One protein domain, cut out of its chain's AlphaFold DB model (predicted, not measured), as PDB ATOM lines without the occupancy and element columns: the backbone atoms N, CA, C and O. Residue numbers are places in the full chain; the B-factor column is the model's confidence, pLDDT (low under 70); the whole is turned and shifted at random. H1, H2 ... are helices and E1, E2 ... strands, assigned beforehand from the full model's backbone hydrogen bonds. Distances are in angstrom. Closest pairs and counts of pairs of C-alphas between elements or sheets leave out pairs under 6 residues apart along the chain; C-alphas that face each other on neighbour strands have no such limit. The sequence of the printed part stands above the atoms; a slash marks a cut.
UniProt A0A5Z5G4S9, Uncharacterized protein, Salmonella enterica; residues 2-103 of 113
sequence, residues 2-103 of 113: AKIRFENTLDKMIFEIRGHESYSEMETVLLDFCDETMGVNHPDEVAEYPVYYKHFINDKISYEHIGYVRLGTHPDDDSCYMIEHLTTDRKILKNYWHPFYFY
ATOM      1  N   ALA A   2     170.098 170.054 191.227       90.81
ATOM      2  CA  ALA A   2     170.341 171.055 192.245       90.81
ATOM      3  C   ALA A   2     169.048 171.393 192.995       90.81
ATOM      4  O   ALA A   2     167.962 171.183 192.458       90.81
ATOM      5  N   LYS A   3     169.157 171.853 194.245       94.25
ATOM      6  CA  LYS A   3     168.001 172.293 195.050       94.25
ATOM      7  C   LYS A   3     168.411 173.011 196.323       94.25
ATOM      8  O   LYS A   3     169.398 172.630 196.955       94.25
ATOM      9  N   ILE A   4     167.588 173.965 196.747       93.38
ATOM     10  CA  ILE A   4     167.639 174.496 198.109       93.38
ATOM     11  C   ILE A   4     166.870 173.552 199.033       93.38
ATOM     12  O   ILE A   4     165.747 173.144 198.737       93.38
ATOM     13  N   ARG A   5     167.493 173.137 200.138       93.62
ATOM     14  CA  ARG A   5     166.850 172.291 201.152       93.62
ATOM     15  C   ARG A   5     167.537 172.389 202.502       93.62
ATOM     16  O   ARG A   5     168.722 172.701 202.581       93.62
ATOM     17  N   PHE A   6     166.827 171.984 203.549       92.88
ATOM     18  CA  PHE A   6     167.430 171.744 204.853       92.88
ATOM     19  C   PHE A   6     168.271 170.456 204.822       92.88
ATOM     20  O   PHE A   6     167.822 169.410 204.331       92.88
ATOM     21  N   GLU A   7     169.510 170.522 205.308       93.69
ATOM     22  CA  GLU A   7     170.396 169.368 205.462       93.69
ATOM     23  C   GLU A   7     170.643 169.084 206.944       93.69
ATOM     24  O   GLU A   7     171.368 169.811 207.617       93.69
ATOM     25  N   ASN A   8     170.066 167.982 207.428       90.56
ATOM     26  CA  ASN A   8     170.087 167.589 208.839       90.56
ATOM     27  C   ASN A   8     171.503 167.435 209.408       90.56
ATOM     28  O   ASN A   8     171.733 167.746 210.569       90.56
ATOM     29  N   THR A   9     172.457 166.947 208.611       88.25
ATOM     30  CA  THR A   9     173.844 166.753 209.070       88.25
ATOM     31  C   THR A   9     174.606 168.064 209.260       88.25
ATOM     32  O   THR A   9     175.591 168.095 209.994       88.25
ATOM     33  N   LEU A  10     174.152 169.142 208.613       87.75
ATOM     34  CA  LEU A  10     174.748 170.477 208.674       87.75
ATOM     35  C   LEU A  10     173.905 171.470 209.490       87.75
ATOM     36  O   LEU A  10     174.376 172.581 209.732       87.75
ATOM     37  N   ASP A  11     172.687 171.075 209.876       91.56
ATOM     38  CA  ASP A  11     171.703 171.861 210.632       91.56
ATOM     39  C   ASP A  11     171.429 173.249 210.020       91.56
ATOM     40  O   ASP A  11     171.442 174.277 210.694       91.56
ATOM     41  N   LYS A  12     171.264 173.303 208.689       92.25
ATOM     42  CA  LYS A  12     170.993 174.548 207.947       92.25
ATOM     43  C   LYS A  12     170.374 174.307 206.573       92.25
ATOM     44  O   LYS A  12     170.465 173.210 206.017       92.25
ATOM     45  N   MET A  13     169.791 175.363 206.005       93.88
ATOM     46  CA  MET A  13     169.428 175.416 204.586       93.88
ATOM     47  C   MET A  13     170.696 175.516 203.732       93.88
ATOM     48  O   MET A  13     171.583 176.318 204.024       93.88
ATOM     49  N   ILE A  14     170.779 174.697 202.688       95.38
ATOM     50  CA  ILE A  14     171.891 174.661 201.735       95.38
ATOM     51  C   ILE A  14     171.354 174.692 200.309       95.38
ATOM     52  O   ILE A  14     170.263 174.180 200.055       95.38
ATOM     53  N   PHE A  15     172.158 175.192 199.374       96.12
ATOM     54  CA  PHE A  15     171.994 174.895 197.957       96.12
ATOM     55  C   PHE A  15     172.854 173.674 197.605       96.12
ATOM     56  O   PHE A  15     174.081 173.745 197.554       96.12
ATOM     57  N   GLU A  16     172.224 172.513 197.432       95.31
ATOM     58  CA  GLU A  16     172.905 171.275 197.038       95.31
ATOM     59  C   GLU A  16     173.100 171.249 195.521       95.31
ATOM     60  O   GLU A  16     172.127 171.404 194.787       95.31
ATOM     61  N   ILE A  17     174.315 170.941 195.059       93.00
ATOM     62  CA  ILE A  17     174.618 170.627 193.654       93.00
ATOM     63  C   ILE A  17     175.376 169.296 193.543       93.00
ATOM     64  O   ILE A  17     175.996 168.853 194.510       93.00
ATOM     65  N   ARG A  18     175.353 168.639 192.379       88.19
ATOM     66  CA  ARG A  18     175.989 167.323 192.151       88.19
ATOM     67  C   ARG A  18     176.992 167.309 190.997       88.19
ATOM     68  O   ARG A  18     177.583 166.269 190.726       88.19
ATOM     69  N   GLY A  19     177.181 168.439 190.318       80.88
ATOM     70  CA  GLY A  19     178.211 168.668 189.296       80.88
ATOM     71  C   GLY A  19     177.859 168.199 187.894       80.88
ATOM     72  O   GLY A  19     178.608 168.498 186.978       80.88
ATOM     73  N   HIS A  20     176.739 167.504 187.712       83.81
ATOM     74  CA  HIS A  20     176.208 167.203 186.379       83.81
ATOM     75  C   HIS A  20     175.167 168.224 185.921       83.81
ATOM     76  O   HIS A  20     174.753 168.179 184.769       83.81
ATOM     77  N   GLU A  21     174.721 169.109 186.814       85.50
ATOM     78  CA  GLU A  21     173.800 170.181 186.467       85.50
ATOM     79  C   GLU A  21     174.487 171.219 185.573       85.50
ATOM     80  O   GLU A  21     175.613 171.651 185.822       85.50
ATOM     81  N   SER A  22     173.788 171.649 184.533       85.75
ATOM     82  CA  SER A  22     174.133 172.847 183.781       85.75
ATOM     83  C   SER A  22     173.872 174.105 184.613       85.75
ATOM     84  O   SER A  22     173.084 174.103 185.559       85.75
ATOM     85  N   TYR A  23     174.511 175.215 184.234       85.38
ATOM     86  CA  TYR A  23     174.242 176.515 184.852       85.38
ATOM     87  C   TYR A  23     172.765 176.910 184.734       85.38
ATOM     88  O   TYR A  23     172.158 177.279 185.729       85.38
ATOM     89  N   SER A  24     172.156 176.722 183.560       86.94
ATOM     90  CA  SER A  24     170.733 177.004 183.348       86.94
ATOM     91  C   SER A  24     169.818 176.195 184.265       86.94
ATOM     92  O   SER A  24     168.844 176.739 184.765       86.94
ATOM     93  N   GLU A  25     170.125 174.920 184.527       90.12
ATOM     94  CA  GLU A  25     169.328 174.115 185.464       90.12
ATOM     95  C   GLU A  25     169.454 174.618 186.904       90.12
ATOM     96  O   GLU A  25     168.479 174.578 187.649       90.12
ATOM     97  N   MET A  26     170.641 175.086 187.308       91.31
ATOM     98  CA  MET A  26     170.815 175.709 188.622       91.31
ATOM     99  C   MET A  26     170.013 177.006 188.728       91.31
ATOM    100  O   MET A  26     169.293 177.172 189.705       91.31
ATOM    101  N   GLU A  27     170.096 177.876 187.721       90.31
ATOM    102  CA  GLU A  27     169.362 179.146 187.685       90.31
ATOM    103  C   GLU A  27     167.852 178.930 187.731       90.31
ATOM    104  O   GLU A  27     167.177 179.551 188.541       90.31
ATOM    105  N   THR A  28     167.312 178.011 186.922       91.81
ATOM    106  CA  THR A  28     165.875 177.699 186.939       91.81
ATOM    107  C   THR A  28     165.421 177.251 188.324       91.81
ATOM    108  O   THR A  28     164.433 177.760 188.830       91.81
ATOM    109  N   VAL A  29     166.175 176.367 188.983       92.94
ATOM    110  CA  VAL A  29     165.844 175.911 190.343       92.94
ATOM    111  C   VAL A  29     165.856 177.056 191.359       92.94
ATOM    112  O   VAL A  29     165.059 177.051 192.295       92.94
ATOM    113  N   LEU A  30     166.777 178.009 191.219       92.44
ATOM    114  CA  LEU A  30     166.867 179.161 192.113       92.44
ATOM    115  C   LEU A  30     165.729 180.155 191.861       92.44
ATOM    116  O   LEU A  30     165.149 180.644 192.823       92.44
ATOM    117  N   LEU A  31     165.373 180.395 190.596       89.81
ATOM    118  CA  LEU A  31     164.229 181.224 190.212       89.81
ATOM    119  C   LEU A  31     162.909 180.627 190.706       89.81
ATOM    120  O   LEU A  31     162.149 181.330 191.366       89.81
ATOM    121  N   ASP A  32     162.682 179.331 190.474       90.25
ATOM    122  CA  ASP A  32     161.496 178.621 190.966       90.25
ATOM    123  C   ASP A  32     161.404 178.725 192.500       90.25
ATOM    124  O   ASP A  32     160.338 178.978 193.060       90.25
ATOM    125  N   PHE A  33     162.537 178.594 193.202       89.56
ATOM    126  CA  PHE A  33     162.581 178.765 194.654       89.56
ATOM    127  C   PHE A  33     162.253 180.201 195.087       89.56
ATOM    128  O   PHE A  33     161.540 180.388 196.076       89.56
ATOM    129  N   CYS A  34     162.748 181.218 194.375       86.94
ATOM    130  CA  CYS A  34     162.380 182.611 194.628       86.94
ATOM    131  C   CYS A  34     160.872 182.830 194.437       86.94
ATOM    132  O   CYS A  34     160.239 183.408 195.317       86.94
ATOM    133  N   ASP A  35     160.280 182.305 193.362       84.75
ATOM    134  CA  ASP A  35     158.835 182.387 193.117       84.75
ATOM    135  C   ASP A  35     158.006 181.742 194.232       84.75
ATOM    136  O   ASP A  35     156.985 182.289 194.655       84.75
ATOM    137  N   GLU A  36     158.457 180.601 194.753       85.19
ATOM    138  CA  GLU A  36     157.770 179.890 195.832       85.19
ATOM    139  C   GLU A  36     157.900 180.575 197.201       85.19
ATOM    140  O   GLU A  36     157.001 180.443 198.037       85.19
ATOM    141  N   THR A  37     159.017 181.260 197.470       80.19
ATOM    142  CA  THR A  37     159.379 181.682 198.837       80.19
ATOM    143  C   THR A  37     159.459 183.188 199.049       80.19
ATOM    144  O   THR A  37     159.183 183.652 200.156       80.19
ATOM    145  N   MET A  38     159.809 183.953 198.016       71.88
ATOM    146  CA  MET A  38     160.010 185.404 198.091       71.88
ATOM    147  C   MET A  38     158.804 186.198 197.572       71.88
ATOM    148  O   MET A  38     158.633 187.364 197.931       71.88
ATOM    149  N   GLY A  39     157.913 185.571 196.800       58.06
ATOM    150  CA  GLY A  39     156.680 186.192 196.324       58.06
ATOM    151  C   GLY A  39     155.717 186.591 197.457       58.06
ATOM    152  O   GLY A  39     155.267 185.757 198.240       58.06
ATOM    153  N   VAL A  40     155.338 187.877 197.483       51.38
ATOM    154  CA  VAL A  40     154.278 188.535 198.291       51.38
ATOM    155  C   VAL A  40     154.639 188.967 199.722       51.38
ATOM    156  O   VAL A  40     154.099 189.975 200.171       51.38
ATOM    157  N   ASN A  41     155.547 188.296 200.439       49.50
ATOM    158  CA  ASN A  41     155.720 188.570 201.880       49.50
ATOM    159  C   ASN A  41     157.025 189.276 202.294       49.50
ATOM    160  O   ASN A  41     157.036 189.859 203.376       49.50
ATOM    161  N   HIS A  42     158.092 189.266 201.485       54.34
ATOM    162  CA  HIS A  42     159.412 189.765 201.918       54.34
ATOM    163  C   HIS A  42     160.239 190.397 200.771       54.34
ATOM    164  O   HIS A  42     161.285 189.865 200.406       54.34
ATOM    165  N   PRO A  43     159.807 191.538 200.194       53.69
ATOM    166  CA  PRO A  43     160.471 192.169 199.043       53.69
ATOM    167  C   PRO A  43     161.883 192.712 199.331       53.69
ATOM    168  O   PRO A  43     162.642 192.918 198.391       53.69
ATOM    169  N   ASP A  44     162.253 192.906 200.602       56.75
ATOM    170  CA  ASP A  44     163.552 193.465 201.015       56.75
ATOM    171  C   ASP A  44     164.543 192.404 201.541       56.75
ATOM    172  O   ASP A  44     165.645 192.740 201.990       56.75
ATOM    173  N   GLU A  45     164.173 191.118 201.545       66.19
ATOM    174  CA  GLU A  45     165.011 190.072 202.134       66.19
ATOM    175  C   GLU A  45     165.981 189.474 201.116       66.19
ATOM    176  O   GLU A  45     165.634 188.670 200.255       66.19
ATOM    177  N   VAL A  46     167.250 189.845 201.270       76.00
ATOM    178  CA  VAL A  46     168.366 189.151 200.633       76.00
ATOM    179  C   VAL A  46     168.655 187.870 201.420       76.00
ATOM    180  O   VAL A  46     169.141 187.927 202.552       76.00
ATOM    181  N   ALA A  47     168.389 186.711 200.822       87.00
ATOM    182  CA  ALA A  47     168.694 185.408 201.402       87.00
ATOM    183  C   ALA A  47     170.017 184.867 200.849       87.00
ATOM    184  O   ALA A  47     170.231 184.820 199.640       87.00
ATOM    185  N   GLU A  48     170.914 184.420 201.727       92.94
ATOM    186  CA  GLU A  48     172.181 183.800 201.332       92.94
ATOM    187  C   GLU A  48     172.209 182.335 201.780       92.94
ATOM    188  O   GLU A  48     172.042 182.025 202.961       92.94
ATOM    189  N   TYR A  49     172.450 181.428 200.832       94.50
ATOM    190  CA  TYR A  49     172.533 179.993 201.077       94.50
ATOM    191  C   TYR A  49     173.940 179.478 200.758       94.50
ATOM    192  O   TYR A  49     174.458 179.723 199.665       94.50
ATOM    193  N   PRO A  50     174.581 178.727 201.672       96.31
ATOM    194  CA  PRO A  50     175.839 178.066 201.366       96.31
ATOM    195  C   PRO A  50     175.614 176.963 200.329       96.31
ATOM    196  O   PRO A  50     174.672 176.167 200.422       96.31
ATOM    197  N   VAL A  51     176.516 176.891 199.361       95.56
ATOM    198  CA  VAL A  51     176.486 175.923 198.270       95.56
ATOM    199  C   VAL A  51     177.353 174.737 198.632       95.56
ATOM    200  O   VAL A  51     178.545 174.876 198.924       95.56
ATOM    201  N   TYR A  52     176.753 173.555 198.590       95.06
ATOM    202  CA  TYR A  52     177.427 172.304 198.885       95.06
ATOM    203  C   TYR A  52     177.420 171.383 197.673       95.06
ATOM    204  O   TYR A  52     176.370 171.006 197.150       95.06
ATOM    205  N   TYR A  53     178.615 170.967 197.273       92.50
ATOM    206  CA  TYR A  53     178.813 169.905 196.308       92.50
ATOM    207  C   TYR A  53     178.632 168.553 196.989       92.50
ATOM    208  O   TYR A  53     179.402 168.164 197.870       92.50
ATOM    209  N   LYS A  54     177.593 167.832 196.580       90.75
ATOM    210  CA  LYS A  54     177.326 166.472 197.021       90.75
ATOM    211  C   LYS A  54     178.069 165.493 196.129       90.75
ATOM    212  O   LYS A  54     177.772 165.376 194.942       90.75
ATOM    213  N   HIS A  55     178.963 164.725 196.734       86.81
ATOM    214  CA  HIS A  55     179.744 163.706 196.045       86.81
ATOM    215  C   HIS A  55     179.745 162.386 196.810       86.81
ATOM    216  O   HIS A  55     179.506 162.338 198.019       86.81
ATOM    217  N   PHE A  56     179.990 161.304 196.074       83.50
ATOM    218  CA  PHE A  56     180.054 159.953 196.611       83.50
ATOM    219  C   PHE A  56     181.513 159.510 196.667       83.50
ATOM    220  O   PHE A  56     182.191 159.468 195.643       83.50
ATOM    221  N   ILE A  57     181.991 159.171 197.864       81.44
ATOM    222  CA  ILE A  57     183.300 158.546 198.067       81.44
ATOM    223  C   ILE A  57     183.046 157.186 198.701       81.44
ATOM    224  O   ILE A  57     182.572 157.124 199.834       81.44
ATOM    225  N   ASN A  58     183.377 156.102 197.993       84.12
ATOM    226  CA  ASN A  58     183.217 154.726 198.484       84.12
ATOM    227  C   ASN A  58     181.812 154.476 199.072       84.12
ATOM    228  O   ASN A  58     181.682 154.082 200.231       84.12
ATOM    229  N   ASP A  59     180.772 154.814 198.301       83.31
ATOM    230  CA  ASP A  59     179.349 154.718 198.671       83.31
ATOM    231  C   ASP A  59     178.904 155.566 199.877       83.31
ATOM    232  O   ASP A  59     177.758 155.483 200.322       83.31
ATOM    233  N   LYS A  60     179.772 156.445 200.391       86.00
ATOM    234  CA  LYS A  60     179.425 157.431 201.419       86.00
ATOM    235  C   LYS A  60     179.161 158.788 200.788       86.00
ATOM    236  O   LYS A  60     179.935 159.268 199.961       86.00
ATOM    237  N   ILE A  61     178.067 159.413 201.214       86.31
ATOM    238  CA  ILE A  61     177.741 160.790 200.849       86.31
ATOM    239  C   ILE A  61     178.657 161.726 201.636       86.31
ATOM    240  O   ILE A  61     178.735 161.639 202.861       86.31
ATOM    241  N   SER A  62     179.312 162.630 200.920       87.50
ATOM    242  CA  SER A  62     180.073 163.747 201.468       87.50
ATOM    243  C   SER A  62     179.553 165.054 200.871       87.50
ATOM    244  O   SER A  62     179.045 165.078 199.745       87.50
ATOM    245  N   TYR A  63     179.664 166.131 201.645       91.06
ATOM    246  CA  TYR A  63     179.283 167.479 201.247       91.06
ATOM    247  C   TYR A  63     180.505 168.388 201.360       91.06
ATOM    248  O   TYR A  63     181.037 168.589 202.451       91.06
ATOM    249  N   GLU A  64     180.931 168.956 200.239       92.81
ATOM    250  CA  GLU A  64     182.001 169.950 200.194       92.81
ATOM    251  C   GLU A  64     181.382 171.340 200.054       92.81
ATOM    252  O   GLU A  64     180.640 171.598 199.108       92.81
ATOM    253  N   HIS A  65     181.660 172.234 201.001       94.62
ATOM    254  CA  HIS A  65     181.235 173.628 200.900       94.62
ATOM    255  C   HIS A  65     182.096 174.346 199.861       94.62
ATOM    256  O   HIS A  65     183.309 174.449 200.037       94.62
ATOM    257  N   ILE A  66     181.473 174.837 198.794       92.69
ATOM    258  CA  ILE A  66     182.184 175.358 197.618       92.69
ATOM    259  C   ILE A  66     181.889 176.828 197.323       92.69
ATOM    260  O   ILE A  66     182.628 177.436 196.560       92.69
ATOM    261  N   GLY A  67     180.872 177.428 197.939       94.56
ATOM    262  CA  GLY A  67     180.550 178.833 197.712       94.56
ATOM    263  C   GLY A  67     179.242 179.252 198.361       94.56
ATOM    264  O   GLY A  67     178.726 178.553 199.228       94.56
ATOM    265  N   TYR A  68     178.703 180.380 197.919       95.25
ATOM    266  CA  TYR A  68     177.409 180.899 198.353       95.25
ATOM    267  C   TYR A  68     176.560 181.258 197.136       95.25
ATOM    268  O   TYR A  68     177.087 181.606 196.080       95.25
ATOM    269  N   VAL A  69     175.246 181.169 197.293       94.12
ATOM    270  CA  VAL A  69     174.290 181.798 196.389       94.12
ATOM    271  C   VAL A  69     173.494 182.811 197.184       94.12
ATOM    272  O   VAL A  69     173.034 182.518 198.289       94.12
ATOM    273  N   ARG A  70     173.370 184.010 196.636       92.69
ATOM    274  CA  ARG A  70     172.553 185.072 197.192       92.69
ATOM    275  C   ARG A  70     171.364 185.302 196.280       92.69
ATOM    276  O   ARG A  70     171.532 185.446 195.073       92.69
ATOM    277  N   LEU A  71     170.192 185.315 196.888       90.50
ATOM    278  CA  LEU A  71     168.904 185.530 196.260       90.50
ATOM    279  C   LEU A  71     168.301 186.812 196.826       90.50
ATOM    280  O   LEU A  71     168.449 187.092 198.016       90.50
ATOM    281  N   GLY A  72     167.628 187.585 195.990       86.50
ATOM    282  CA  GLY A  72     166.911 188.785 196.409       86.50
ATOM    283  C   GLY A  72     166.067 189.348 195.276       86.50
ATOM    284  O   GLY A  72     165.979 188.754 194.203       86.50
ATOM    285  N   THR A  73     165.467 190.509 195.497       81.06
ATOM    286  CA  THR A  73     164.782 191.292 194.461       81.06
ATOM    287  C   THR A  73     165.774 192.221 193.764       81.06
ATOM    288  O   THR A  73     166.772 192.658 194.350       81.06
ATOM    289  N   HIS A  74     165.548 192.498 192.483       73.12
ATOM    290  CA  HIS A  74     166.373 193.445 191.754       73.12
ATOM    291  C   HIS A  74     166.052 194.869 192.248       73.12
ATOM    292  O   HIS A  74     164.886 195.260 192.268       73.12
ATOM    293  N   PRO A  75     167.056 195.683 192.623       67.94
ATOM    294  CA  PRO A  75     166.823 197.001 193.224       67.94
ATOM    295  C   PRO A  75     166.089 197.978 192.295       67.94
ATOM    296  O   PRO A  75     165.413 198.888 192.768       67.94
ATOM    297  N   ASP A  76     166.225 197.784 190.982       71.00
ATOM    298  CA  ASP A  76     165.577 198.611 189.958       71.00
ATOM    299  C   ASP A  76     164.263 198.016 189.417       71.00
ATOM    300  O   ASP A  76     163.563 198.689 188.663       71.00
ATOM    301  N   ASP A  77     163.949 196.759 189.753       71.56
ATOM    302  CA  ASP A  77     162.763 196.049 189.259       71.56
ATOM    303  C   ASP A  77     162.334 194.971 190.267       71.56
ATOM    304  O   ASP A  77     162.853 193.855 190.281       71.56
ATOM    305  N   ASP A  78     161.364 195.308 191.114       67.12
ATOM    306  CA  ASP A  78     160.817 194.419 192.142       67.12
ATOM    307  C   ASP A  78     160.068 193.204 191.567       67.12
ATOM    308  O   ASP A  78     159.755 192.268 192.305       67.12
ATOM    309  N   SER A  79     159.825 193.182 190.252       67.50
ATOM    310  CA  SER A  79     159.271 192.032 189.536       67.50
ATOM    311  C   SER A  79     160.330 191.023 189.079       67.50
ATOM    312  O   SER A  79     159.981 189.958 188.567       67.50
ATOM    313  N   CYS A  80     161.617 191.333 189.274       75.50
ATOM    314  CA  CYS A  80     162.739 190.502 188.858       75.50
ATOM    315  C   CYS A  80     163.580 190.052 190.060       75.50
ATOM    316  O   CYS A  80     163.882 190.837 190.959       75.50
ATOM    317  N   TYR A  81     164.031 188.795 190.056       83.81
ATOM    318  CA  TYR A  81     164.961 188.299 191.072       83.81
ATOM    319  C   TYR A  81     166.416 188.550 190.688       83.81
ATOM    320  O   TYR A  81     166.815 188.478 189.526       83.81
ATOM    321  N   MET A  82     167.224 188.792 191.710       86.62
ATOM    322  CA  MET A  82     168.673 188.805 191.650       86.62
ATOM    323  C   MET A  82     169.198 187.446 192.111       86.62
ATOM    324  O   MET A  82     168.855 186.988 193.202       86.62
ATOM    325  N   ILE A  83     170.066 186.836 191.305       89.75
ATOM    326  CA  ILE A  83     170.842 185.654 191.684       89.75
ATOM    327  C   ILE A  83     172.321 186.013 191.572       89.75
ATOM    328  O   ILE A  83     172.818 186.313 190.488       89.75
ATOM    329  N   GLU A  84     173.041 185.984 192.694       91.19
ATOM    330  CA  GLU A  84     174.491 186.158 192.712       91.19
ATOM    331  C   GLU A  84     175.174 184.881 193.194       91.19
ATOM    332  O   GLU A  84     174.971 184.415 194.318       91.19
ATOM    333  N   HIS A  85     176.055 184.342 192.358       91.88
ATOM    334  CA  HIS A  85     176.943 183.254 192.739       91.88
ATOM    335  C   HIS A  85     178.253 183.799 193.295       91.88
ATOM    336  O   HIS A  85     178.873 184.697 192.722       91.88
ATOM    337  N   LEU A  86     178.696 183.233 194.411       92.12
ATOM    338  CA  LEU A  86     179.823 183.726 195.188       92.12
ATOM    339  C   LEU A  86     180.795 182.583 195.506       92.12
ATOM    340  O   LEU A  86     180.379 181.470 195.833       92.12
ATOM    341  N   THR A  87     182.098 182.864 195.495       91.50
ATOM    342  CA  THR A  87     183.110 181.939 196.038       91.50
ATOM    343  C   THR A  87     182.969 181.776 197.553       91.50
ATOM    344  O   THR A  87     182.283 182.553 198.224       91.50
ATOM    345  N   THR A  88     183.703 180.827 198.148       92.19
ATOM    346  CA  THR A  88     183.814 180.728 199.616       92.19
ATOM    347  C   THR A  88     184.365 181.998 200.264       92.19
ATOM    348  O   THR A  88     184.091 182.230 201.434       92.19
ATOM    349  N   ASP A  89     185.073 182.856 199.529       90.81
ATOM    350  CA  ASP A  89     185.564 184.155 200.013       90.81
ATOM    351  C   ASP A  89     184.610 185.319 199.690       90.81
ATOM    352  O   ASP A  89     184.980 186.481 199.846       90.81
ATOM    353  N   ARG A  90     183.379 185.023 199.246       90.12
ATOM    354  CA  ARG A  90     182.322 185.997 198.917       90.12
ATOM    355  C   ARG A  90     182.693 186.919 197.752       90.12
ATOM    356  O   ARG A  90     182.256 188.065 197.687       90.12
ATOM    357  N   LYS A  91     183.498 186.421 196.811       89.81
ATOM    358  CA  LYS A  91     183.753 187.111 195.540       89.81
ATOM    359  C   LYS A  91     182.688 186.708 194.530       89.81
ATOM    360  O   LYS A  91     182.444 185.515 194.377       89.81
ATOM    361  N   ILE A  92     182.091 187.691 193.861       88.19
ATOM    362  CA  ILE A  92     181.087 187.481 192.810       88.19
ATOM    363  C   ILE A  92     181.729 186.758 191.632       88.19
ATOM    364  O   ILE A  92     182.774 187.190 191.148       88.19
ATOM    365  N   LEU A  93     181.074 185.693 191.181       84.19
ATOM    366  CA  LEU A  93     181.470 184.870 190.050       84.19
ATOM    367  C   LEU A  93     180.684 185.269 188.797       84.19
ATOM    368  O   LEU A  93     179.460 185.360 188.834       84.19
ATOM    369  N   LYS A  94     181.384 185.480 187.680       73.69
ATOM    370  CA  LYS A  94     180.806 185.999 186.428       73.69
ATOM    371  C   LYS A  94     180.807 185.006 185.267       73.69
ATOM    372  O   LYS A  94     179.966 185.116 184.384       73.69
ATOM    373  N   ASN A  95     181.741 184.051 185.246       66.50
ATOM    374  CA  ASN A  95     181.936 183.128 184.119       66.50
ATOM    375  C   ASN A  95     181.728 181.674 184.531       66.50
ATOM    376  O   ASN A  95     182.501 181.156 185.333       66.50
ATOM    377  N   TYR A  96     180.760 180.989 183.925       65.56
ATOM    378  CA  TYR A  96     180.407 179.609 184.253       65.56
ATOM    379  C   TYR A  96     180.773 178.635 183.123       65.56
ATOM    380  O   TYR A  96     180.481 178.863 181.952       65.56
ATOM    381  N   TRP A  97     181.395 177.510 183.479       61.31
ATOM    382  CA  TRP A  97     181.665 176.394 182.553       61.31
ATOM    383  C   TRP A  97     181.295 175.045 183.172       61.31
ATOM    384  O   TRP A  97     180.723 174.188 182.505       61.31
ATOM    385  N   HIS A  98     181.561 174.875 184.469       70.06
ATOM    386  CA  HIS A  98     181.154 173.710 185.251       70.06
ATOM    387  C   HIS A  98     180.863 174.147 186.695       70.06
ATOM    388  O   HIS A  98     181.717 174.819 187.270       70.06
ATOM    389  N   PRO A  99     179.743 173.748 187.332       71.62
ATOM    390  CA  PRO A  99     179.322 174.289 188.631       71.62
ATOM    391  C   PRO A  99     180.380 174.200 189.734       71.62
ATOM    392  O   PRO A  99     180.670 175.177 190.410       71.62
ATOM    393  N   PHE A 100     181.008 173.033 189.890       78.25
ATOM    394  CA  PHE A 100     182.044 172.837 190.907       78.25
ATOM    395  C   PHE A 100     183.233 173.802 190.736       78.25
ATOM    396  O   PHE A 100     183.584 174.526 191.664       78.25
ATOM    397  N   TYR A 101     183.818 173.847 189.536       78.25
ATOM    398  CA  TYR A 101     184.942 174.731 189.208       78.25
ATOM    399  C   TYR A 101     184.542 176.208 189.208       78.25
ATOM    400  O   TYR A 101     185.337 177.066 189.581       78.25
ATOM    401  N   PHE A 102     183.297 176.499 188.838       80.69
ATOM    402  CA  PHE A 102     182.716 177.830 188.892       80.69
ATOM    403  C   PHE A 102     182.745 178.369 190.318       80.69
ATOM    404  O   PHE A 102     183.370 179.396 190.557       80.69
ATOM    405  N   TYR A 103     182.195 177.627 191.280       82.44
ATOM    406  CA  TYR A 103     182.172 178.039 192.684       82.44
ATOM    407  C   TYR A 103     183.562 178.129 193.331       82.44
ATOM    408  O   TYR A 103     183.805 179.007 194.160       82.44
TER     409      TYR A 103
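Overview. This is residues 2 to 103 of the 113 residues of an uncharacterized protein of Salmonella enterica (UniProt A0A5Z5G4S9). A strongly twisted sheet of five strands curls round one helix, H1, and a short second helix, H2, packs on the same face of the sheet. The turns of the hairpins E3-E4 and E4-E5 lie at opposite ends of the long axis. The printed part has 102 residues, with named elements in the order E1, E2, H1, E3, E4, E5, H2; the sheet runs E1, E2, E3, E4, E5 and is mixed, with E2 and E3 parallel and the other neighbours antiparallel. The class is mixed, helices and strands; the whole is compact, with a radius of gyration of the C-alphas of 13.8 A, and elongated in outline, spanning 47 by 30 by 24 A.

Arrangement. E1, residues 3 to 7, and E2, residues 12 to 17, form an antiparallel hairpin, with N 5 and O 14 within hydrogen-bond range at 3.0 A. E2 is parallel to E3, residues 47 to 57, with N 52 and O 15 at 2.9 A. E2, H1 of residues 23 to 37, and E3 make a strand-helix-strand unit, two parallel neighbour strands with a helix between, and its crossover is right-handed. E3, E4 of residues 60 to 74, and E5 of residues 77 to 87 make a meander, each strand the antiparallel neighbour of the one before; N 49 and O 69 are 2.8 A apart, and N 84 and O 70 are 2.9 A apart. E4 bends by 58 degrees at residue 66, and E5 bends by 80 degrees at residue 80. E1 and E5 are the edge strands and are apart. H1 is on the sheet; its closest C-alphas to E1 are Val 29 and Lys 3, 6.3 A, and to E5 Leu 31 and Tyr 81, 7.2 A. H2, residues 99 to 103, is on the same face at a height over the sheet of 7.9 A and lies only just over E4, with 3 of its 5 C-alphas falling there; the C-alphas of Tyr 103 and Gly 67, the closest of H2 and E4, are 5.3 A apart. H1 and H2 are close but not clearly touching, with C-alphas 23 and 99 at 6.7 A. In both helices every O i to N i+4 pair is within hydrogen-bond range.

Along the chain. E1 begins at C-alpha 3, (168.001, 172.293, 195.050). E2 is 15.3 A long, H1 21.1 A and E3 30.8 A. E4, the longest strand, measures 39.5 A, and E5 25.7 A. H2 ends at C-alpha 103, (182.172, 178.039, 192.684).

Size, cuts and confidence. The two C-alphas farthest apart are those of Asn 58 and Asp 76, 48.1 A. The printed part has no cut; the link from E5 to H2, 11 residues, is long. Mean pLDDT of the printed part is 84.2; residues 39 to 45, 75, 78 to 79 and 95 to 97 are under 70.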